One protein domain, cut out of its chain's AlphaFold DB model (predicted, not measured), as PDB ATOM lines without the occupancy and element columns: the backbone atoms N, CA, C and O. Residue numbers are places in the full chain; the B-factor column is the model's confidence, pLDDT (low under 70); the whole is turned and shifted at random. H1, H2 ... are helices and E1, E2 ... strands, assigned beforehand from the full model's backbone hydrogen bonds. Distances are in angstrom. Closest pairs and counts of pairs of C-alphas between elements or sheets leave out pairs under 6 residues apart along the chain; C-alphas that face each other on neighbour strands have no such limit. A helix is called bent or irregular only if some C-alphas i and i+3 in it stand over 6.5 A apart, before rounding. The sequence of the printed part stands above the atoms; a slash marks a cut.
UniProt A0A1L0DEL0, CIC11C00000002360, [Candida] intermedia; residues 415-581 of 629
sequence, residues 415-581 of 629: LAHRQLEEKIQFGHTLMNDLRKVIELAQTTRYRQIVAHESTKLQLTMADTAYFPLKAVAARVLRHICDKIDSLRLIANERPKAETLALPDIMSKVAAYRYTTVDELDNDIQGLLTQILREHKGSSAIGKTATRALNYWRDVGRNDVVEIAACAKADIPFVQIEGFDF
ATOM      1  N   LEU A 415     -62.127 -79.181 -37.525       49.62
ATOM      2  CA  LEU A 415     -62.336 -77.834 -36.964       49.62
ATOM      3  C   LEU A 415     -61.091 -77.338 -36.215       49.62
ATOM      4  O   LEU A 415     -60.736 -76.166 -36.323       49.62
ATOM      5  N   ALA A 416     -60.386 -78.243 -35.526       54.62
ATOM      6  CA  ALA A 416     -59.104 -77.947 -34.889       54.62
ATOM      7  C   ALA A 416     -58.036 -77.564 -35.929       54.62
ATOM      8  O   ALA A 416     -57.279 -76.619 -35.711       54.62
ATOM      9  N   HIS A 417     -58.021 -78.234 -37.090       64.75
ATOM     10  CA  HIS A 417     -57.151 -77.870 -38.212       64.75
ATOM     11  C   HIS A 417     -57.454 -76.471 -38.766       64.75
ATOM     12  O   HIS A 417     -56.519 -75.697 -38.958       64.75
ATOM     13  N   ARG A 418     -58.733 -76.100 -38.933       67.50
ATOM     14  CA  ARG A 418     -59.106 -74.734 -39.353       67.50
ATOM     15  C   ARG A 418     -58.691 -73.669 -38.340       67.50
ATOM     16  O   ARG A 418     -58.118 -72.659 -38.729       67.50
ATOM     17  N   GLN A 419     -58.909 -73.905 -37.047       67.81
ATOM     18  CA  GLN A 419     -58.487 -72.963 -36.001       67.81
ATOM     19  C   GLN A 419     -56.958 -72.815 -35.931       67.81
ATOM     20  O   GLN A 419     -56.445 -71.735 -35.632       67.81
ATOM     21  N   LEU A 420     -56.208 -73.885 -36.215       69.00
ATOM     22  CA  LEU A 420     -54.751 -73.841 -36.355       69.00
ATOM     23  C   LEU A 420     -54.320 -73.042 -37.590       69.00
ATOM     24  O   LEU A 420     -53.416 -72.217 -37.477       69.00
ATOM     25  N   GLU A 421     -54.970 -73.234 -38.737       76.56
ATOM     26  CA  GLU A 421     -54.699 -72.468 -39.961       76.56
ATOM     27  C   GLU A 421     -54.984 -70.972 -39.778       76.56
ATOM     28  O   GLU A 421     -54.142 -70.146 -40.129       76.56
ATOM     29  N   GLU A 422     -56.099 -70.613 -39.138       76.75
ATOM     30  CA  GLU A 422     -56.434 -69.223 -38.808       76.75
ATOM     31  C   GLU A 422     -55.396 -68.595 -37.866       76.75
ATOM     32  O   GLU A 422     -54.950 -67.465 -38.084       76.75
ATOM     33  N   LYS A 423     -54.930 -69.341 -36.855       76.50
ATOM     34  CA  LYS A 423     -53.862 -68.888 -35.948       76.50
ATOM     35  C   LYS A 423     -52.518 -68.734 -36.660       76.50
ATOM     36  O   LYS A 423     -51.790 -67.780 -36.385       76.50
ATOM     37  N   ILE A 424     -52.187 -69.628 -37.592       83.44
ATOM     38  CA  ILE A 424     -50.982 -69.522 -38.426       83.44
ATOM     39  C   ILE A 424     -51.078 -68.295 -39.336       83.44
ATOM     40  O   ILE A 424     -50.108 -67.547 -39.475       83.44
ATOM     41  N   GLN A 425     -52.242 -68.046 -39.932       89.69
ATOM     42  CA  GLN A 425     -52.467 -66.887 -40.787       89.69
ATOM     43  C   GLN A 425     -52.376 -65.579 -39.994       89.69
ATOM     44  O   GLN A 425     -51.707 -64.643 -40.432       89.69
ATOM     45  N   PHE A 426     -52.941 -65.542 -38.788       87.00
ATOM     46  CA  PHE A 426     -52.779 -64.423 -37.864       87.00
ATOM     47  C   PHE A 426     -51.309 -64.208 -37.467       87.00
ATOM     48  O   PHE A 426     -50.820 -63.078 -37.485       87.00
ATOM     49  N   GLY A 427     -50.570 -65.289 -37.197       85.25
ATOM     50  CA  GLY A 427     -49.130 -65.238 -36.934       85.25
ATOM     51  C   GLY A 427     -48.329 -64.640 -38.096       85.25
ATOM     52  O   GLY A 427     -47.456 -63.798 -37.875       85.25
ATOM     53  N   HIS A 428     -48.653 -64.999 -39.343       91.94
ATOM     54  CA  HIS A 428     -48.035 -64.394 -40.526       91.94
ATOM     55  C   HIS A 428     -48.348 -62.897 -40.654       91.94
ATOM     56  O   HIS A 428     -47.447 -62.119 -40.977       91.94
ATOM     57  N   THR A 429     -49.584 -62.479 -40.366       90.94
ATOM     58  CA  THR A 429     -49.961 -61.056 -40.336       90.94
ATOM     59  C   THR A 429     -49.136 -60.294 -39.303       90.94
ATOM     60  O   THR A 429     -48.526 -59.282 -39.639       90.94
ATOM     61  N   LEU A 430     -49.003 -60.833 -38.086       88.44
ATOM     62  CA  LEU A 430     -48.215 -60.208 -37.025       88.44
ATOM     63  C   LEU A 430     -46.730 -60.083 -37.404       88.44
ATOM     64  O   LEU A 430     -46.116 -59.043 -37.177       88.44
ATOM     65  N   MET A 431     -46.146 -61.116 -38.022       91.50
ATOM     66  CA  MET A 431     -44.764 -61.048 -38.510       91.50
ATOM     67  C   MET A 431     -44.578 -59.982 -39.594       91.50
ATOM     68  O   MET A 431     -43.553 -59.296 -39.610       91.50
ATOM     69  N   ASN A 432     -45.551 -59.827 -40.495       94.25
ATOM     70  CA  ASN A 432     -45.518 -58.782 -41.516       94.25
ATOM     71  C   ASN A 432     -45.628 -57.386 -40.897       94.25
ATOM     72  O   ASN A 432     -44.894 -56.485 -41.303       94.25
ATOM     73  N   ASP A 433     -46.484 -57.208 -39.895       92.88
ATOM     74  CA  ASP A 433     -46.632 -55.925 -39.212       92.88
ATOM     75  C   ASP A 433     -45.388 -55.575 -38.389       92.88
ATOM     76  O   ASP A 433     -44.894 -54.452 -38.479       92.88
ATOM     77  N   LEU A 434     -44.782 -56.545 -37.698       91.00
ATOM     78  CA  LEU A 434     -43.488 -56.354 -37.034       91.00
ATOM     79  C   LEU A 434     -42.392 -55.952 -38.026       91.00
ATOM     80  O   LEU A 434     -41.601 -55.053 -37.739       91.00
ATOM     81  N   ARG A 435     -42.359 -56.567 -39.213       94.12
ATOM     82  CA  ARG A 435     -41.403 -56.197 -40.265       94.12
ATOM     83  C   ARG A 435     -41.601 -54.749 -40.721       94.12
ATOM     84  O   ARG A 435     -40.617 -54.021 -40.815       94.12
ATOM     85  N   LYS A 436     -42.849 -54.312 -40.923       93.38
ATOM     86  CA  LYS A 436     -43.169 -52.913 -41.261       93.38
ATOM     87  C   LYS A 436     -42.751 -51.946 -40.155       93.38
ATOM     88  O   LYS A 436     -42.214 -50.885 -40.449       93.38
ATOM     89  N   VAL A 437     -42.959 -52.301 -38.885       91.56
ATOM     90  CA  VAL A 437     -42.536 -51.468 -37.745       91.56
ATOM     91  C   VAL A 437     -41.014 -51.329 -37.704       91.56
ATOM     92  O   VAL A 437     -40.506 -50.229 -37.491       91.56
ATOM     93  N   ILE A 438     -40.273 -52.412 -37.963       91.94
ATOM     94  CA  ILE A 438     -38.808 -52.369 -38.064       91.94
ATOM     95  C   ILE A 438     -38.372 -51.448 -39.211       91.94
ATOM     96  O   ILE A 438     -37.492 -50.610 -39.018       91.94
ATOM     97  N   GLU A 439     -39.000 -51.557 -40.380       94.94
ATOM     98  CA  GLU A 439     -38.707 -50.712 -41.544       94.94
ATOM     99  C   GLU A 439     -39.019 -49.227 -41.279       94.94
ATOM    100  O   GLU A 439     -38.212 -48.343 -41.584       94.94
ATOM    101  N   LEU A 440     -40.144 -48.934 -40.619       94.25
ATOM    102  CA  LEU A 440     -40.513 -47.585 -40.183       94.25
ATOM    103  C   LEU A 440     -39.505 -47.015 -39.180       94.25
ATOM    104  O   LEU A 440     -39.102 -45.854 -39.297       94.25
ATOM    105  N   ALA A 441     -39.054 -47.820 -38.218       90.69
ATOM    106  CA  ALA A 441     -38.041 -47.412 -37.248       90.69
ATOM    107  C   ALA A 441     -36.691 -47.126 -37.928       90.69
ATOM    108  O   ALA A 441     -36.046 -46.118 -37.629       90.69
ATOM    109  N   GLN A 442     -36.285 -47.962 -38.888       93.94
ATOM    110  CA  GLN A 442     -35.079 -47.748 -39.693       93.94
ATOM    111  C   GLN A 442     -35.169 -46.460 -40.518       93.94
ATOM    112  O   GLN A 442     -34.236 -45.657 -40.500       93.94
ATOM    113  N   THR A 443     -36.306 -46.219 -41.168       94.00
ATOM    114  CA  THR A 443     -36.547 -45.004 -41.961       94.00
ATOM    115  C   THR A 443     -36.553 -43.754 -41.080       94.00
ATOM    116  O   THR A 443     -35.960 -42.736 -41.431       94.00
ATOM    117  N   THR A 444     -37.150 -43.838 -39.888       90.25
ATOM    118  CA  THR A 444     -37.157 -42.739 -38.911       90.25
ATOM    119  C   THR A 444     -35.743 -42.424 -38.435       90.25
ATOM    120  O   THR A 444     -35.343 -41.261 -38.421       90.25
ATOM    121  N   ARG A 445     -34.945 -43.449 -38.118       94.00
ATOM    122  CA  ARG A 445     -33.530 -43.280 -37.775       94.00
ATOM    123  C   ARG A 445     -32.749 -42.641 -38.923       94.00
ATOM    124  O   ARG A 445     -31.975 -41.722 -38.676       94.00
ATOM    125  N   TYR A 446     -32.955 -43.096 -40.159       93.38
ATOM    126  CA  TYR A 446     -32.296 -42.519 -41.331       93.38
ATOM    127  C   TYR A 446     -32.649 -41.037 -41.500       93.38
ATOM    128  O   TYR A 446     -31.756 -40.203 -41.642       93.38
ATOM    129  N   ARG A 447     -33.931 -40.680 -41.360       93.06
ATOM    130  CA  ARG A 447     -34.385 -39.284 -41.382       93.06
ATOM    131  C   ARG A 447     -33.707 -38.436 -40.302       93.06
ATOM    132  O   ARG A 447     -33.309 -37.314 -40.595       93.06
ATOM    133  N   GLN A 448     -33.554 -38.955 -39.081       90.56
ATOM    134  CA  GLN A 448     -32.871 -38.236 -37.997       90.56
ATOM    135  C   GLN A 448     -31.380 -38.022 -38.285       90.56
ATOM    136  O   GLN A 448     -30.857 -36.945 -38.012       90.56
ATOM    137  N   ILE A 449     -30.702 -39.009 -38.885       92.50
ATOM    138  CA  ILE A 449     -29.300 -38.871 -39.307       92.50
ATOM    139  C   ILE A 449     -29.170 -37.756 -40.350       92.50
ATOM    140  O   ILE A 449     -28.369 -36.844 -40.162       92.50
ATOM    141  N   VAL A 450     -30.003 -37.776 -41.395       92.00
ATOM    142  CA  VAL A 450     -29.981 -36.750 -42.451       92.00
ATOM    143  C   VAL A 450     -30.319 -35.363 -41.891       92.00
ATOM    144  O   VAL A 450     -29.670 -34.380 -42.243       92.00
ATOM    145  N   ALA A 451     -31.290 -35.259 -40.978       88.50
ATOM    146  CA  ALA A 451     -31.632 -33.997 -40.320       88.50
ATOM    147  C   ALA A 451     -30.473 -33.456 -39.462       88.50
ATOM    148  O   ALA A 451     -30.177 -32.259 -39.498       88.50
ATOM    149  N   HIS A 452     -29.779 -34.332 -38.732       91.44
ATOM    150  CA  HIS A 452     -28.591 -33.965 -37.966       91.44
ATOM    151  C   HIS A 452     -27.447 -33.499 -38.878       91.44
ATOM    152  O   HIS A 452     -26.834 -32.467 -38.610       91.44
ATOM    153  N   GLU A 453     -27.183 -34.214 -39.976       91.12
ATOM    154  CA  GLU A 453     -26.170 -33.831 -40.968       91.12
ATOM    155  C   GLU A 453     -26.493 -32.484 -41.621       91.12
ATOM    156  O   GLU A 453     -25.610 -31.635 -41.737       91.12
ATOM    157  N   SER A 454     -27.760 -32.252 -41.973       86.94
ATOM    158  CA  SER A 454     -28.234 -30.975 -42.510       86.94
ATOM    159  C   SER A 454     -28.027 -29.831 -41.514       86.94
ATOM    160  O   SER A 454     -27.436 -28.813 -41.867       86.94
ATOM    161  N   THR A 455     -28.411 -30.026 -40.249       86.75
ATOM    162  CA  THR A 455     -28.230 -29.020 -39.187       86.75
ATOM    163  C   THR A 455     -26.747 -28.729 -38.944       86.75
ATOM    164  O   THR A 455     -26.332 -27.577 -38.825       86.75
ATOM    165  N   LYS A 456     -25.903 -29.768 -38.924       87.94
ATOM    166  CA  LYS A 456     -24.448 -29.623 -38.791       87.94
ATOM    167  C   LYS A 456     -23.850 -28.851 -39.965       87.94
ATOM    168  O   LYS A 456     -22.972 -28.013 -39.755       87.94
ATOM    169  N   LEU A 457     -24.309 -29.117 -41.188       83.56
ATOM    170  CA  LEU A 457     -23.872 -28.386 -42.373       83.56
ATOM    171  C   LEU A 457     -24.303 -26.917 -42.296       83.56
ATOM    172  O   LEU A 457     -23.470 -26.052 -42.536       83.56
ATOM    173  N   GLN A 458     -25.538 -26.628 -41.874       80.00
ATOM    174  CA  GLN A 458     -26.026 -25.259 -41.657       80.00
ATOM    175  C   GLN A 458     -25.189 -24.500 -40.623       80.00
ATOM    176  O   GLN A 458     -24.776 -23.372 -40.881       80.00
ATOM    177  N   LEU A 459     -24.870 -25.129 -39.486       81.88
ATOM    178  CA  LEU A 459     -23.978 -24.539 -38.484       81.88
ATOM    179  C   LEU A 459     -22.577 -24.301 -39.048       81.88
ATOM    180  O   LEU A 459     -21.991 -23.258 -38.793       81.88
ATOM    181  N   THR A 460     -22.057 -25.234 -39.850       78.19
ATOM    182  CA  THR A 460     -20.747 -25.077 -40.499       78.19
ATOM    183  C   THR A 460     -20.768 -23.928 -41.509       78.19
ATOM    184  O   THR A 460     -19.825 -23.146 -41.549       78.19
ATOM    185  N   MET A 461     -21.845 -23.787 -42.288       77.88
ATOM    186  CA  MET A 461     -22.043 -22.675 -43.223       77.88
ATOM    187  C   MET A 461     -22.094 -21.336 -42.482       77.88
ATOM    188  O   MET A 461     -21.392 -20.402 -42.869       77.88
ATOM    189  N   ALA A 462     -22.857 -21.260 -41.389       77.19
ATOM    190  CA  ALA A 462     -22.911 -20.077 -40.535       77.19
ATOM    191  C   ALA A 462     -21.527 -19.754 -39.945       77.19
ATOM    192  O   ALA A 462     -21.064 -18.624 -40.066       77.19
ATOM    193  N   ASP A 463     -20.820 -20.751 -39.405       75.19
ATOM    194  CA  ASP A 463     -19.456 -20.596 -38.885       75.19
ATOM    195  C   ASP A 463     -18.490 -20.068 -39.957       75.19
ATOM    196  O   ASP A 463     -17.662 -19.208 -39.670       75.19
ATOM    197  N   THR A 464     -18.592 -20.549 -41.201       75.19
ATOM    198  CA  THR A 464     -17.740 -20.073 -42.303       75.19
ATOM    199  C   THR A 464     -18.089 -18.665 -42.773       75.19
ATOM    200  O   THR A 464     -17.186 -17.942 -43.184       75.19
ATOM    201  N   ALA A 465     -19.365 -18.276 -42.715       71.00
ATOM    202  CA  ALA A 465     -19.828 -16.960 -43.146       71.00
ATOM    203  C   ALA A 465     -19.510 -15.875 -42.108       71.00
ATOM    204  O   ALA A 465     -18.994 -14.820 -42.464       71.00
ATOM    205  N   TYR A 466     -19.775 -16.147 -40.826       74.00
ATOM    206  CA  TYR A 466     -19.559 -15.193 -39.735       74.00
ATOM    207  C   TYR A 466     -18.124 -15.196 -39.202       74.00
ATOM    208  O   TYR A 466     -17.630 -14.160 -38.766       74.00
ATOM    209  N   PHE A 467     -17.429 -16.339 -39.255       77.56
ATOM    210  CA  PHE A 467     -16.065 -16.487 -38.733       77.56
ATOM    211  C   PHE A 467     -15.105 -17.068 -39.785       77.56
ATOM    212  O   PHE A 467     -14.467 -18.108 -39.562       77.56
ATOM    213  N   PRO A 468     -14.937 -16.391 -40.935       77.94
ATOM    214  CA  PRO A 468     -14.137 -16.902 -42.045       77.94
ATOM    215  C   PRO A 468     -12.658 -17.082 -41.662       77.94
ATOM    216  O   PRO A 468     -12.026 -18.059 -42.068       77.94
ATOM    217  N   LEU A 469     -12.123 -16.220 -40.786       77.75
ATOM    218  CA  LEU A 469     -10.748 -16.317 -40.285       77.75
ATOM    219  C   LEU A 469     -10.491 -17.640 -39.542       77.75
ATOM    220  O   LEU A 469      -9.504 -18.322 -39.816       77.75
ATOM    221  N   LYS A 470     -11.409 -18.047 -38.652       83.19
ATOM    222  CA  LYS A 470     -11.347 -19.337 -37.942       83.19
ATOM    223  C   LYS A 470     -11.354 -20.495 -38.936       83.19
ATOM    224  O   LYS A 470     -10.538 -21.408 -38.817       83.19
ATOM    225  N   ALA A 471     -12.282 -20.480 -39.893       82.00
ATOM    226  CA  ALA A 471     -12.464 -21.575 -40.842       82.00
ATOM    227  C   ALA A 471     -11.206 -21.819 -41.690       82.00
ATOM    228  O   ALA A 471     -10.787 -22.967 -41.880       82.00
ATOM    229  N   VAL A 472     -10.572 -20.739 -42.147       84.31
ATOM    230  CA  VAL A 472      -9.354 -20.780 -42.963       84.31
ATOM    231  C   VAL A 472      -8.141 -21.138 -42.121       84.31
ATOM    232  O   VAL A 472      -7.412 -22.055 -42.495       84.31
ATOM    233  N   ALA A 473      -7.965 -20.521 -40.949       84.81
ATOM    234  CA  ALA A 473      -6.891 -20.872 -40.021       84.81
ATOM    235  C   ALA A 473      -6.947 -22.363 -39.645       84.81
ATOM    236  O   ALA A 473      -5.946 -23.073 -39.730       84.81
ATOM    237  N   ALA A 474      -8.138 -22.887 -39.339       86.81
ATOM    238  CA  ALA A 474      -8.342 -24.306 -39.065       86.81
ATOM    239  C   ALA A 474      -8.096 -25.198 -40.294       86.81
ATOM    240  O   ALA A 474      -7.709 -26.357 -40.143       86.81
ATOM    241  N   ARG A 475      -8.336 -24.712 -41.520       86.69
ATOM    242  CA  ARG A 475      -8.018 -25.437 -42.766       86.69
ATOM    243  C   ARG A 475      -6.508 -25.504 -43.003       86.69
ATOM    244  O   ARG A 475      -6.001 -26.586 -43.282       86.69
ATOM    245  N   VAL A 476      -5.802 -24.387 -42.845       86.88
ATOM    246  CA  VAL A 476      -4.344 -24.296 -43.018       86.88
ATOM    247  C   VAL A 476      -3.620 -25.127 -41.953       86.88
ATOM    248  O   VAL A 476      -2.744 -25.921 -42.289       86.88
ATOM    249  N   LEU A 477      -4.044 -25.044 -40.687       86.81
ATOM    250  CA  LEU A 477      -3.499 -25.870 -39.603       86.81
ATOM    251  C   LEU A 477      -3.761 -27.366 -39.827       86.81
ATOM    252  O   LEU A 477      -2.856 -28.174 -39.641       86.81
ATOM    253  N   ARG A 478      -4.956 -27.753 -40.301       87.62
ATOM    254  CA  ARG A 478      -5.228 -29.149 -40.697       87.62
ATOM    255  C   ARG A 478      -4.347 -29.604 -41.854       87.62
ATOM    256  O   ARG A 478      -3.861 -30.725 -41.823       87.62
ATOM    257  N   HIS A 479      -4.090 -28.750 -42.843       87.25
ATOM    258  CA  HIS A 479      -3.164 -29.081 -43.925       87.25
ATOM    259  C   HIS A 479      -1.739 -29.321 -43.397       87.25
ATOM    260  O   HIS A 479      -1.083 -30.280 -43.808       87.25
ATOM    261  N   ILE A 480      -1.280 -28.508 -42.439       84.75
ATOM    262  CA  ILE A 480       0.003 -28.728 -41.757       84.75
ATOM    263  C   ILE A 480      -0.001 -30.081 -41.029       84.75
ATOM    264  O   ILE A 480       0.925 -30.859 -41.233       84.75
ATOM    265  N   CYS A 481      -1.046 -30.412 -40.268       85.06
ATOM    266  CA  CYS A 481      -1.133 -31.678 -39.532       85.06
ATOM    267  C   CYS A 481      -1.267 -32.919 -40.434       85.06
ATOM    268  O   CYS A 481      -0.600 -33.920 -40.204       85.06
ATOM    269  N   ASP A 482      -2.115 -32.878 -41.462       85.38
ATOM    270  CA  ASP A 482      -2.485 -34.073 -42.231       85.38
ATOM    271  C   ASP A 482      -1.553 -34.326 -43.424       85.38
ATOM    272  O   ASP A 482      -1.313 -35.477 -43.799       85.38
ATOM    273  N   LYS A 483      -1.043 -33.262 -44.062       85.19
ATOM    274  CA  LYS A 483      -0.225 -33.367 -45.285       85.19
ATOM    275  C   LYS A 483       1.261 -33.183 -45.028       85.19
ATOM    276  O   LYS A 483       2.062 -33.864 -45.667       85.19
ATOM    277  N   ILE A 484       1.634 -32.269 -44.135       82.62
ATOM    278  CA  ILE A 484       3.043 -31.943 -43.884       82.62
ATOM    279  C   ILE A 484       3.578 -32.778 -42.721       82.62
ATOM    280  O   ILE A 484       4.634 -33.393 -42.854       82.62
ATOM    281  N   ASP A 485       2.822 -32.868 -41.629       84.94
ATOM    282  CA  ASP A 485       3.162 -33.600 -40.411       84.94
ATOM    283  C   ASP A 485       2.402 -34.933 -40.279       84.94
ATOM    284  O   ASP A 485       1.840 -35.262 -39.238       84.94
ATOM    285  N   SER A 486       2.407 -35.747 -41.339       79.69
ATOM    286  CA  SER A 486       1.683 -37.031 -41.375       79.69
ATOM    287  C   SER A 486       2.092 -38.019 -40.271       79.69
ATOM    288  O   SER A 486       1.310 -38.891 -39.895       79.69
ATOM    289  N   LEU A 487       3.304 -37.873 -39.729       80.69
ATOM    290  CA  LEU A 487       3.841 -38.663 -38.618       80.69
ATOM    291  C   LEU A 487       3.604 -38.018 -37.235       80.69
ATOM    292  O   LEU A 487       4.053 -38.570 -36.232       80.69
ATOM    293  N   ARG A 488       2.901 -36.877 -37.170       82.44
ATOM    294  CA  ARG A 488       2.604 -36.105 -35.948       82.44
ATOM    295  C   ARG A 488       3.846 -35.731 -35.131       82.44
ATOM    296  O   ARG A 488       3.811 -35.682 -33.905       82.44
ATOM    297  N   LEU A 489       4.958 -35.496 -35.817       78.31
ATOM    298  CA  LEU A 489       6.247 -35.140 -35.241       78.31
ATOM    299  C   LEU A 489       6.274 -33.701 -34.718       78.31
ATOM    300  O   LEU A 489       6.995 -33.435 -33.776       78.31
ATOM    301  N   ILE A 490       5.508 -32.780 -35.300       78.06
ATOM    302  CA  ILE A 490       5.348 -31.405 -34.798       78.06
ATOM    303  C   ILE A 490       4.200 -31.357 -33.787       78.06
ATOM    304  O   ILE A 490       4.306 -30.697 -32.760       78.06
ATOM    305  N   ALA A 491       3.111 -32.083 -34.052       77.56
ATOM    306  CA  ALA A 491       1.935 -32.108 -33.183       77.56
ATOM    307  C   ALA A 491       2.202 -32.694 -31.782       77.56
ATOM    308  O   ALA A 491       1.528 -32.308 -30.827       77.56
ATOM    309  N   ASN A 492       3.167 -33.613 -31.654       79.62
ATOM    310  CA  ASN A 492       3.524 -34.251 -30.383       79.62
ATOM    311  C   ASN A 492       4.679 -33.559 -29.638       79.62
ATOM    312  O   ASN A 492       4.914 -33.878 -28.471       79.62
ATOM    313  N   GLU A 493       5.400 -32.638 -30.281       76.31
ATOM    314  CA  GLU A 493       6.526 -31.936 -29.664       76.31
ATOM    315  C   GLU A 493       6.042 -30.766 -28.806       76.31
ATOM    316  O   GLU A 493       5.161 -29.992 -29.188       76.31
ATOM    317  N   ARG A 494       6.640 -30.636 -27.619       75.88
ATOM    318  CA  ARG A 494       6.410 -29.512 -26.709       75.88
ATOM    319  C   ARG A 494       7.690 -28.684 -26.650       75.88
ATOM    320  O   ARG A 494       8.655 -29.155 -26.046       75.88
ATOM    321  N   PRO A 495       7.716 -27.489 -27.263       73.50
ATOM    322  CA  PRO A 495       8.883 -26.615 -27.213       73.50
ATOM    323  C   PRO A 495       9.290 -26.312 -25.765       73.50
ATOM    324  O   PRO A 495       8.433 -26.219 -24.886       73.50
ATOM    325  N   LYS A 496      10.590 -26.138 -25.502       66.94
ATOM    326  CA  LYS A 496      11.100 -25.885 -24.139       66.94
ATOM    327  C   LYS A 496      10.926 -24.435 -23.670       66.94
ATOM    328  O   LYS A 496      11.051 -24.172 -22.477       66.94
ATOM    329  N   ALA A 497      10.697 -23.501 -24.592       64.56
ATOM    330  CA  ALA A 497      10.424 -22.092 -24.300       64.56
ATOM    331  C   ALA A 497       8.927 -21.849 -24.015       64.56
ATOM    332  O   ALA A 497       8.103 -22.706 -24.316       64.56
ATOM    333  N   GLU A 498       8.557 -20.660 -23.511       67.25
ATOM    334  CA  GLU A 498       7.161 -20.196 -23.313       67.25
ATOM    335  C   GLU A 498       6.363 -20.012 -24.633       67.25
ATOM    336  O   GLU A 498       5.470 -19.175 -24.739       67.25
ATOM    337  N   THR A 499       6.688 -20.769 -25.680       77.12
ATOM    338  CA  THR A 499       5.988 -20.780 -26.968       77.12
ATOM    339  C   THR A 499       4.892 -21.842 -26.964       77.12
ATOM    340  O   THR A 499       5.122 -22.971 -26.531       77.12
ATOM    341  N   LEU A 500       3.715 -21.500 -27.489       81.38
ATOM    342  CA  LEU A 500       2.561 -22.400 -27.568       81.38
ATOM    343  C   LEU A 500       2.853 -23.612 -28.459       81.38
ATOM    344  O   LEU A 500       3.404 -23.459 -29.548       81.38
ATOM    345  N   ALA A 501       2.449 -24.810 -28.026       85.12
ATOM    346  CA  ALA A 501       2.543 -25.998 -28.867       85.12
ATOM    347  C   ALA A 501       1.457 -25.977 -29.958       85.12
ATOM    348  O   ALA A 501       0.437 -25.295 -29.838       85.12
ATOM    349  N   LEU A 502       1.634 -26.773 -31.020       83.81
ATOM    350  CA  LEU A 502       0.658 -26.848 -32.118       83.81
ATOM    351  C   LEU A 502      -0.780 -27.160 -31.636       83.81
ATOM    352  O   LEU A 502      -1.708 -26.504 -32.115       83.81
ATOM    353  N   PRO A 503      -1.006 -28.074 -30.665       84.56
ATOM    354  CA  PRO A 503      -2.340 -28.308 -30.105       84.56
ATOM    355  C   PRO A 503      -2.935 -27.092 -29.382       84.56
ATOM    356  O   PRO A 503      -4.150 -26.891 -29.428       84.56
ATOM    357  N   ASP A 504      -2.102 -26.259 -28.754       85.19
ATOM    358  CA  ASP A 504      -2.543 -25.060 -28.035       85.19
ATOM    359  C   ASP A 504      -2.959 -23.955 -29.014       85.19
ATOM    360  O   ASP A 504      -3.986 -23.304 -28.817       85.19
ATOM    361  N   ILE A 505      -2.221 -23.802 -30.121       85.12
ATOM    362  CA  ILE A 505      -2.586 -22.913 -31.236       85.12
ATOM    363  C   ILE A 505      -3.913 -23.373 -31.855       85.12
ATOM    364  O   ILE A 505      -4.829 -22.572 -32.037       85.12
ATOM    365  N   MET A 506      -4.077 -24.676 -32.105       85.06
ATOM    366  CA  MET A 506      -5.341 -25.233 -32.605       85.06
ATOM    367  C   MET A 506      -6.506 -25.010 -31.628       85.06
ATOM    368  O   MET A 506      -7.615 -24.696 -32.062       85.06
ATOM    369  N   SER A 507      -6.265 -25.130 -30.319       85.81
ATOM    370  CA  SER A 507      -7.267 -24.857 -29.283       85.81
ATOM    371  C   SER A 507      -7.646 -23.373 -29.227       85.81
ATOM    372  O   SER A 507      -8.833 -23.052 -29.174       85.81
ATOM    373  N   LYS A 508      -6.673 -22.457 -29.334       85.31
ATOM    374  CA  LYS A 508      -6.933 -21.013 -29.448       85.31
ATOM    375  C   LYS A 508      -7.755 -20.667 -30.693       85.31
ATOM    376  O   LYS A 508      -8.690 -19.874 -30.582       85.31
ATOM    377  N   VAL A 509      -7.451 -21.272 -31.849       85.50
ATOM    378  CA  VAL A 509      -8.246 -21.097 -33.082       85.50
ATOM    379  C   VAL A 509      -9.668 -21.627 -32.886       85.50
ATOM    380  O   VAL A 509     -10.628 -20.952 -33.248       85.50
ATOM    381  N   ALA A 510      -9.831 -22.801 -32.269       83.38
ATOM    382  CA  ALA A 510     -11.148 -23.372 -31.984       83.38
ATOM    383  C   ALA A 510     -11.969 -22.530 -30.988       83.38
ATOM    384  O   ALA A 510     -13.194 -22.506 -31.082       83.38
ATOM    385  N   ALA A 511     -11.301 -21.828 -30.069       83.25
ATOM    386  CA  ALA A 511     -11.904 -20.978 -29.046       83.25
ATOM    387  C   ALA A 511     -12.069 -19.501 -29.462       83.25
ATOM    388  O   ALA A 511     -12.338 -18.675 -28.594       83.25
ATOM    389  N   TYR A 512     -11.911 -19.165 -30.750       79.31
ATOM    390  CA  TYR A 512     -12.090 -17.804 -31.288       79.31
ATOM    391  C   TYR A 512     -11.173 -16.742 -30.644       79.31
ATOM    392  O   TYR A 512     -11.541 -15.578 -30.541       79.31
ATOM    393  N   ARG A 513      -9.975 -17.128 -30.182       78.75
ATOM    394  CA  ARG A 513      -9.097 -16.240 -29.389       78.75
ATOM    395  C   ARG A 513      -8.097 -15.411 -30.195       78.75
ATOM    396  O   ARG A 513      -7.355 -14.651 -29.586       78.75
ATOM    397  N   TYR A 514      -8.029 -15.592 -31.510       80.00
ATOM    398  CA  TYR A 514      -7.136 -14.807 -32.365       80.00
ATOM    399  C   TYR A 514      -7.866 -13.580 -32.895       80.00
ATOM    400  O   TYR A 514      -8.826 -13.718 -33.655       80.00
ATOM    401  N   THR A 515      -7.386 -12.399 -32.501       69.06
ATOM    402  CA  THR A 515      -7.946 -11.100 -32.893       69.06
ATOM    403  C   THR A 515      -7.185 -10.450 -34.032       69.06
ATOM    404  O   THR A 515      -7.578  -9.402 -34.501       69.06
ATOM    405  N   THR A 516      -6.089 -11.011 -34.531       78.69
ATOM    406  CA  THR A 516      -5.434 -10.482 -35.735       78.69
ATOM    407  C   THR A 516      -4.765 -11.604 -36.513       78.69
ATOM    408  O   THR A 516      -4.407 -12.648 -35.963       78.69
ATOM    409  N   VAL A 517      -4.581 -11.390 -37.819       82.88
ATOM    410  CA  VAL A 517      -3.770 -12.297 -38.643       82.88
ATOM    411  C   VAL A 517      -2.320 -12.310 -38.151       82.88
ATOM    412  O   VAL A 517      -1.684 -13.361 -38.157       82.88
ATOM    413  N   ASP A 518      -1.827 -11.173 -37.656       83.19
ATOM    414  CA  ASP A 518      -0.460 -11.026 -37.158       83.19
ATOM    415  C   ASP A 518      -0.218 -11.807 -35.854       83.19
ATOM    416  O   ASP A 518       0.842 -12.403 -35.692       83.19
ATOM    417  N   GLU A 519      -1.192 -11.889 -34.938       83.62
ATOM    418  CA  GLU A 519      -1.094 -12.757 -33.750       83.62
ATOM    419  C   GLU A 519      -0.966 -14.239 -34.118       83.62
ATOM    420  O   GLU A 519      -0.154 -14.958 -33.535       83.62
ATOM    421  N   LEU A 520      -1.754 -14.697 -35.094       85.00
ATOM    422  CA  LEU A 520      -1.694 -16.077 -35.574       85.00
ATOM    423  C   LEU A 520      -0.363 -16.360 -36.289       85.00
ATOM    424  O   LEU A 520       0.235 -17.417 -36.089       85.00
ATOM    425  N   ASP A 521       0.109 -15.409 -37.098       87.19
ATOM    426  CA  ASP A 521       1.397 -15.478 -37.789       87.19
ATOM    427  C   ASP A 521       2.565 -15.550 -36.796       87.19
ATOM    428  O   ASP A 521       3.435 -16.411 -36.930       87.19
ATOM    429  N   ASN A 522       2.538 -14.725 -35.747       88.25
ATOM    430  CA  ASN A 522       3.546 -14.720 -34.689       88.25
ATOM    431  C   ASN A 522       3.578 -16.041 -33.906       88.25
ATOM    432  O   ASN A 522       4.662 -16.586 -33.685       88.25
ATOM    433  N   ASP A 523       2.418 -16.589 -33.527       87.25
ATOM    434  CA  ASP A 523       2.339 -17.854 -32.785       87.25
ATOM    435  C   ASP A 523       2.843 -19.041 -33.639       87.25
ATOM    436  O   ASP A 523       3.600 -19.886 -33.152       87.25
ATOM    437  N   ILE A 524       2.497 -19.093 -34.934       86.81
ATOM    438  CA  ILE A 524       2.918 -20.178 -35.842       86.81
ATOM    439  C   ILE A 524       4.400 -20.062 -36.220       86.81
ATOM    440  O   ILE A 524       5.130 -21.060 -36.165       86.81
ATOM    441  N   GLN A 525       4.877 -18.867 -36.577       87.50
ATOM    442  CA  GLN A 525       6.296 -18.651 -36.869       87.50
ATOM    443  C   GLN A 525       7.159 -18.864 -35.622       87.50
ATOM    444  O   GLN A 525       8.238 -19.455 -35.727       87.50
ATOM    445  N   GLY A 526       6.682 -18.435 -34.451       85.69
ATOM    446  CA  GLY A 526       7.345 -18.636 -33.166       85.69
ATOM    447  C   GLY A 526       7.543 -20.116 -32.851       85.69
ATOM    448  O   GLY A 526       8.673 -20.541 -32.605       85.69
ATOM    449  N   LEU A 527       6.479 -20.919 -32.962       86.06
ATOM    450  CA  LEU A 527       6.537 -22.371 -32.777       86.06
ATOM    451  C   LEU A 527       7.530 -23.036 -33.743       86.06
ATOM    452  O   LEU A 527       8.434 -23.760 -33.324       86.06
ATOM    453  N   LEU A 528       7.384 -22.793 -35.049       84.44
ATOM    454  CA  LEU A 528       8.177 -23.484 -36.069       84.44
ATOM    455  C   LEU A 528       9.658 -23.082 -36.030       84.44
ATOM    456  O   LEU A 528      10.536 -23.928 -36.198       84.44
ATOM    457  N   THR A 529       9.953 -21.812 -35.748       85.38
ATOM    458  CA  THR A 529      11.331 -21.326 -35.589       85.38
ATOM    459  C   THR A 529      11.976 -21.891 -34.326       85.38
ATOM    460  O   THR A 529      13.162 -22.224 -34.341       85.38
ATOM    461  N   GLN A 530      11.210 -22.048 -33.245       83.81
ATOM    462  CA  GLN A 530      11.706 -22.643 -32.006       83.81
ATOM    463  C   GLN A 530      12.049 -24.127 -32.189       83.81
ATOM    464  O   GLN A 530      13.133 -24.556 -31.794       83.81
ATOM    465  N   ILE A 531      11.206 -24.891 -32.889       82.38
ATOM    466  CA  ILE A 531      11.492 -26.295 -33.226       82.38
ATOM    467  C   ILE A 531      12.778 -26.415 -34.062       82.38
ATOM    468  O   ILE A 531      13.596 -27.308 -33.832       82.38
ATOM    469  N   LEU A 532      13.012 -25.489 -34.995       83.00
ATOM    470  CA  LEU A 532      14.236 -25.457 -35.804       83.00
ATOM    471  C   LEU A 532      15.495 -25.051 -35.021       83.00
ATOM    472  O   LEU A 532      16.602 -25.382 -35.445       83.00
ATOM    473  N   ARG A 533      15.353 -24.349 -33.890       82.50
ATOM    474  CA  ARG A 533      16.466 -24.046 -32.972       82.50
ATOM    475  C   ARG A 533      16.810 -25.235 -32.082       82.50
ATOM    476  O   ARG A 533      17.984 -25.475 -31.813       82.50
ATOM    477  N   GLU A 534      15.799 -25.971 -31.630       80.44
ATOM    478  CA  GLU A 534      15.967 -27.107 -30.719       80.44
ATOM    479  C   GLU A 534      16.438 -28.379 -31.444       80.44
ATOM    480  O   GLU A 534      17.193 -29.175 -30.879       80.44
ATOM    481  N   HIS A 535      16.064 -28.549 -32.715       80.00
ATOM    482  CA  HIS A 535      16.432 -29.709 -33.521       80.00
ATOM    483  C   HIS A 535      17.315 -29.322 -34.708       80.00
ATOM    484  O   HIS A 535      17.039 -28.383 -35.447       80.00
ATOM    485  N   LYS A 536      18.362 -30.117 -34.973       74.31
ATOM    486  CA  LYS A 536      19.180 -29.947 -36.185       74.31
ATOM    487  C   LYS A 536      18.288 -30.060 -37.426       74.31
ATOM    488  O   LYS A 536      17.517 -31.014 -37.535       74.31
ATOM    489  N   GLY A 537      18.460 -29.167 -38.403       66.75
ATOM    490  CA  GLY A 537      17.669 -29.151 -39.647       66.75
ATOM    491  C   GLY A 537      17.752 -30.432 -40.497       66.75
ATOM    492  O   GLY A 537      16.927 -30.644 -41.380       66.75
ATOM    493  N   SER A 538      18.712 -31.322 -40.221       66.00
ATOM    494  CA  SER A 538      18.825 -32.646 -40.847       66.00
ATOM    495  C   SER A 538      17.941 -33.729 -40.208       66.00
ATOM    496  O   SER A 538      17.735 -34.775 -40.832       66.00
ATOM    497  N   SER A 539      17.416 -33.495 -38.999       80.50
ATOM    498  CA  SER A 539      16.507 -34.407 -38.292       80.50
ATOM    499  C   SER A 539      15.143 -34.500 -38.986       80.50
ATOM    500  O   SER A 539      14.751 -33.594 -39.720       80.50
ATOM    501  N   ALA A 540      14.408 -35.595 -38.767       77.44
ATOM    502  CA  ALA A 540      13.072 -35.767 -39.342       77.44
ATOM    503  C   ALA A 540      12.119 -34.632 -38.917       77.44
ATOM    504  O   ALA A 540      11.475 -34.037 -39.775       77.44
ATOM    505  N   ILE A 541      12.127 -34.267 -37.628       80.88
ATOM    506  CA  ILE A 541      11.349 -33.149 -37.068       80.88
ATOM    507  C   ILE A 541      11.774 -31.819 -37.706       80.88
ATOM    508  O   ILE A 541      10.928 -31.077 -38.193       80.88
ATOM    509  N   GLY A 542      13.083 -31.549 -37.799       80.69
ATOM    510  CA  GLY A 542      13.604 -30.324 -38.414       80.69
ATOM    511  C   GLY A 542      13.254 -30.194 -39.901       80.69
ATOM    512  O   GLY A 542      12.877 -29.119 -40.357       80.69
ATOM    513  N   LYS A 543      13.297 -31.289 -40.671       83.06
ATOM    514  CA  LYS A 543      12.872 -31.293 -42.084       83.06
ATOM    515  C   LYS A 543      11.377 -31.010 -42.232       83.06
ATOM    516  O   LYS A 543      10.995 -30.257 -43.128       83.06
ATOM    517  N   THR A 544      10.544 -31.595 -41.373       83.69
ATOM    518  CA  THR A 544       9.093 -31.360 -41.367       83.69
ATOM    519  C   THR A 544       8.764 -29.931 -40.937       83.69
ATOM    520  O   THR A 544       7.959 -29.279 -41.597       83.69
ATOM    521  N   ALA A 545       9.448 -29.397 -39.920       84.25
ATOM    522  CA  ALA A 545       9.285 -28.020 -39.458       84.25
ATOM    523  C   ALA A 545       9.690 -26.995 -40.528       84.25
ATOM    524  O   ALA A 545       8.953 -26.042 -40.762       84.25
ATOM    525  N   THR A 546      10.785 -27.226 -41.265       85.88
ATOM    526  CA  THR A 546      11.174 -26.373 -42.403       85.88
ATOM    527  C   THR A 546      10.117 -26.389 -43.510       85.88
ATOM    528  O   THR A 546       9.794 -25.347 -44.075       85.88
ATOM    529  N   ARG A 547       9.541 -27.559 -43.821       86.62
ATOM    530  CA  ARG A 547       8.458 -27.668 -44.815       86.62
ATOM    531  C   ARG A 547       7.186 -26.961 -44.354       86.62
ATOM    532  O   ARG A 547       6.566 -26.276 -45.161       86.62
ATOM    533  N   ALA A 548       6.820 -27.102 -43.081       86.31
ATOM    534  CA  ALA A 548       5.670 -26.422 -42.494       86.31
ATOM    535  C   ALA A 548       5.860 -24.898 -42.485       86.31
ATOM    536  O   ALA A 548       4.933 -24.173 -42.833       86.31
ATOM    537  N   LEU A 549       7.069 -24.419 -42.171       87.38
ATOM    538  CA  LEU A 549       7.400 -22.993 -42.149       87.38
ATOM    539  C   LEU A 549       7.369 -22.377 -43.550       87.38
ATOM    540  O   LEU A 549       6.799 -21.306 -43.733       87.38
ATOM    541  N   ASN A 550       7.921 -23.076 -44.545       87.50
ATOM    542  CA  ASN A 550       7.850 -22.634 -45.938       87.50
ATOM    543  C   ASN A 550       6.399 -22.617 -46.439       87.50
ATOM    544  O   ASN A 550       5.967 -21.626 -47.015       87.50
ATOM    545  N   TYR A 551       5.610 -23.661 -46.156       89.62
ATOM    546  CA  TYR A 551       4.190 -23.682 -46.517       89.62
ATOM    547  C   TYR A 551       3.406 -22.537 -45.865       89.62
ATOM    548  O   TYR A 551       2.607 -21.888 -46.537       89.62
ATOM    549  N   TRP A 552       3.640 -22.268 -44.578       89.19
ATOM    550  CA  TRP A 552       2.986 -21.167 -43.878       89.19
ATOM    551  C   TRP A 552       3.334 -19.815 -44.506       89.19
ATOM    552  O   TRP A 552       2.435 -19.041 -44.812       89.19
ATOM    553  N   ARG A 553       4.618 -19.551 -44.768       86.31
ATOM    554  CA  ARG A 553       5.061 -18.272 -45.336       86.31
ATOM    555  C   ARG A 553       4.585 -18.060 -46.773       86.31
ATOM    556  O   ARG A 553       4.187 -16.951 -47.117       86.31
ATOM    557  N   ASP A 554       4.646 -19.103 -47.593       83.75
ATOM    558  CA  ASP A 554       4.446 -18.972 -49.035       83.75
ATOM    559  C   ASP A 554       2.957 -19.096 -49.423       83.75
ATOM    560  O   ASP A 554       2.515 -18.471 -50.387       83.75
ATOM    561  N   VAL A 555       2.164 -19.868 -48.664       84.31
ATOM    562  CA  VAL A 555       0.752 -20.171 -48.984       84.31
ATOM    563  C   VAL A 555      -0.177 -19.886 -47.803       84.31
ATOM    564  O   VAL A 555      -1.119 -19.111 -47.935       84.31
ATOM    565  N   GLY A 556       0.092 -20.468 -46.631       83.31
ATOM    566  CA  GLY A 556      -0.827 -20.443 -45.487       83.31
ATOM    567  C   GLY A 556      -1.179 -19.037 -44.988       83.31
ATOM    568  O   GLY A 556      -2.342 -18.757 -44.716       83.31
ATOM    569  N   ARG A 557      -0.195 -18.136 -44.916       85.38
ATOM    570  CA  ARG A 557      -0.380 -16.739 -44.508       85.38
ATOM    571  C   ARG A 557      -1.188 -15.954 -45.538       85.38
ATOM    572  O   ARG A 557      -2.057 -15.179 -45.154       85.38
ATOM    573  N   ASN A 558      -0.934 -16.171 -46.828       84.44
ATOM    574  CA  ASN A 558      -1.630 -15.465 -47.905       84.44
ATOM    575  C   ASN A 558      -3.120 -15.831 -47.940       84.44
ATOM    576  O   ASN A 558      -3.949 -14.926 -47.964       84.44
ATOM    577  N   ASP A 559      -3.456 -17.120 -47.800       82.81
ATOM    578  CA  ASP A 559      -4.843 -17.602 -47.682       82.81
ATOM    579  C   ASP A 559      -5.606 -16.915 -46.531       82.81
ATOM    580  O   ASP A 559      -6.782 -16.568 -46.654       82.81
ATOM    581  N   VAL A 560      -4.943 -16.737 -45.383       82.44
ATOM    582  CA  VAL A 560      -5.537 -16.127 -44.184       82.44
ATOM    583  C   VAL A 560      -5.692 -14.609 -44.352       82.44
ATOM    584  O   VAL A 560      -6.722 -14.055 -43.965       82.44
ATOM    585  N   VAL A 561      -4.706 -13.934 -44.955       84.12
ATOM    586  CA  VAL A 561      -4.730 -12.482 -45.216       84.12
ATOM    587  C   VAL A 561      -5.795 -12.112 -46.251       84.12
ATOM    588  O   VAL A 561      -6.536 -11.152 -46.041       84.12
ATOM    589  N   GLU A 562      -5.898 -12.866 -47.346       81.94
ATOM    590  CA  GLU A 562      -6.866 -12.617 -48.420       81.94
ATOM    591  C   GLU A 562      -8.304 -12.667 -47.889       81.94
ATOM    592  O   GLU A 562      -9.113 -11.772 -48.139       81.94
ATOM    593  N   ILE A 563      -8.610 -13.661 -47.055       76.00
ATOM    594  CA  ILE A 563      -9.954 -13.834 -46.504       76.00
ATOM    595  C   ILE A 563     -10.247 -12.833 -45.378       76.00
ATOM    596  O   ILE A 563     -11.377 -12.355 -45.268       76.00
ATOM    597  N   ALA A 564      -9.242 -12.434 -44.593       72.81
ATOM    598  CA  ALA A 564      -9.383 -11.335 -43.636       72.81
ATOM    599  C   ALA A 564      -9.674  -9.987 -44.326       72.81
ATOM    600  O   ALA A 564     -10.386  -9.153 -43.766       72.81
ATOM    601  N   ALA A 565      -9.163  -9.770 -45.543       71.19
ATOM    602  CA  ALA A 565      -9.487  -8.591 -46.344       71.19
ATOM    603  C   ALA A 565     -10.927  -8.643 -46.888       71.19
ATOM    604  O   ALA A 565     -11.633  -7.638 -46.829       71.19
ATOM    605  N   CYS A 566     -11.389  -9.814 -47.339       66.00
ATOM    606  CA  CYS A 566     -12.768 -10.024 -47.797       66.00
ATOM    607  C   CYS A 566     -13.811  -9.903 -46.671       66.00
ATOM    608  O   CYS A 566     -14.927  -9.457 -46.920       66.00
ATOM    609  N   ALA A 567     -13.451 -10.240 -45.428       61.66
ATOM    610  CA  ALA A 567     -14.329 -10.111 -44.259       61.66
ATOM    611  C   ALA A 567     -14.658  -8.653 -43.871       61.66
ATOM    612  O   ALA A 567     -15.547  -8.429 -43.056       61.66
ATOM    613  N   LYS A 568     -13.965  -7.658 -44.449       56.75
ATOM    614  CA  LYS A 568     -14.283  -6.226 -44.289       56.75
ATOM    615  C   LYS A 568     -15.404  -5.737 -45.217       56.75
ATOM    616  O   LYS A 568     -15.722  -4.551 -45.188       56.75
ATOM    617  N   ALA A 569     -15.967  -6.602 -46.064       56.22
ATOM    618  CA  ALA A 569     -17.140  -6.268 -46.865       56.22
ATOM    619  C   ALA A 569     -18.407  -6.221 -45.985       56.22
ATOM    620  O   ALA A 569     -18.597  -7.070 -45.117       56.22
ATOM    621  N   ASP A 570     -19.246  -5.206 -46.210       52.66
ATOM    622  CA  ASP A 570     -20.394  -4.815 -45.378       52.66
ATOM    623  C   ASP A 570     -21.411  -5.970 -45.216       52.66
ATOM    624  O   ASP A 570     -22.081  -6.364 -46.173       52.66
ATOM    625  N   ILE A 571     -21.529  -6.535 -44.007       56.59
ATOM    626  CA  ILE A 571     -22.577  -7.514 -43.676       56.59
ATOM    627  C   ILE A 571     -23.833  -6.719 -43.268       56.59
ATOM    628  O   ILE A 571     -23.783  -5.980 -42.283       56.59
ATOM    629  N   PRO A 572     -24.974  -6.849 -43.972       52.56
ATOM    630  CA  PRO A 572     -26.062  -5.863 -43.929       52.56
ATOM    631  C   PRO A 572     -26.627  -5.551 -42.531       52.56
ATOM    632  O   PRO A 572     -26.993  -4.409 -42.256       52.56
ATOM    633  N   PHE A 573     -26.632  -6.522 -41.618       53.28
ATOM    634  CA  PHE A 573     -27.301  -6.459 -40.309       53.28
ATOM    635  C   PHE A 573     -26.348  -6.336 -39.103       53.28
ATOM    636  O   PHE A 573     -26.806  -6.278 -37.958       53.28
ATOM    637  N   VAL A 574     -25.033  -6.262 -39.325       54.84
ATOM    638  CA  VAL A 574     -24.027  -6.168 -38.252       54.84
ATOM    639  C   VAL A 574     -23.145  -4.948 -38.489       54.84
ATOM    640  O   VAL A 574     -22.646  -4.737 -39.588       54.84
ATOM    641  N   GLN A 575     -22.957  -4.126 -37.461       52.47
ATOM    642  CA  GLN A 575     -21.923  -3.100 -37.444       52.47
ATOM    643  C   GLN A 575     -20.653  -3.746 -36.891       52.47
ATOM    644  O   GLN A 575     -20.622  -4.190 -35.743       52.47
ATOM    645  N   ILE A 576     -19.641  -3.865 -37.751       53.28
ATOM    646  CA  ILE A 576     -18.374  -4.523 -37.433       53.28
ATOM    647  C   ILE A 576     -17.316  -3.431 -37.259       53.28
ATOM    648  O   ILE A 576     -16.856  -2.848 -38.239       53.28
ATOM    649  N   GLU A 577     -16.926  -3.154 -36.013       46.09
ATOM    650  CA  GLU A 577     -15.779  -2.296 -35.686       46.09
ATOM    651  C   GLU A 577     -14.623  -3.180 -35.200       46.09
ATOM    652  O   GLU A 577     -14.459  -3.473 -34.018       46.09
ATOM    653  N   GLY A 578     -13.814  -3.673 -36.141       61.56
ATOM    654  CA  GLY A 578     -12.753  -4.632 -35.823       61.56
ATOM    655  C   GLY A 578     -13.319  -6.014 -35.477       61.56
ATOM    656  O   GLY A 578     -13.819  -6.694 -36.368       61.56
ATOM    657  N   PHE A 579     -13.206  -6.439 -34.213       45.78
ATOM    658  CA  PHE A 579     -13.745  -7.716 -33.701       45.78
ATOM    659  C   PHE A 579     -14.953  -7.532 -32.773       45.78
ATOM    660  O   PHE A 579     -15.550  -8.530 -32.366       45.78
ATOM    661  N   ASP A 580     -15.332  -6.286 -32.468       40.00
ATOM    662  CA  ASP A 580     -16.588  -5.990 -31.787       40.00
ATOM    663  C   ASP A 580     -17.721  -5.984 -32.819       40.00
ATOM    664  O   ASP A 580     -17.690  -5.266 -33.823       40.00
ATOM    665  N   PHE A 581     -18.718  -6.833 -32.572       51.44
ATOM    666  CA  PHE A 581     -19.928  -6.923 -33.373       51.44
ATOM    667  C   PHE A 581     -21.102  -6.368 -32.570       51.44
ATOM    668  O   PHE A 581     -21.466  -6.887 -31.515       51.44
TER     669      PHE A 581
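Overview. This is residues 415 to 581 of the 629 residues of the protein "CIC11C00000002360" of [Candida] intermedia (UniProt A0A1L0DEL0). One very long helix, H1, sticks out with residues 415 to 459 from a body of side-by-side helices, H2 to H5, meeting H2 in an L. Helices H2, H4 and bent H5 form a bundle. The printed part has 167 residues with five named helices, then strand E1: mostly helix, extended, radius of gyration 27.8 A, spans 95 by 49 by 25 A.

Along the chain. H1, residues 415 to 466, starts at C-alpha (-62.336, -77.834, -36.964) and measures 75.9 A. H2 is 468 to 484, H3 502 to 510, H4 517 to 534. H5, 540 to 566, assigned as one helix by hydrogen bonds, is bent: C-alphas 554 and 557 are 7.0 A apart; its arms are H5a, 540 to 554, and H5b, 557 to 566. E1, 574 to 577, ends at C-alpha (-15.779, -2.296, -35.686).

Arrangement. H1 and H2 only just touch, only at the corner, with 3 pairs of C-alphas within 8 A, about perpendicular at 75 degrees. H2, the hub, touches H5b with residues 468 to 473 alone; C-alphas 472 and 560 are closest, 6.1 A. In H1, H2, H3, H4 and the arms H5a and H5b, every O i to N i+4 pair is within hydrogen-bond range.

Size, cuts and confidence. The printed part has no cut. Link H2 to H3 is long. Residues 566 to 581 are under pLDDT 70.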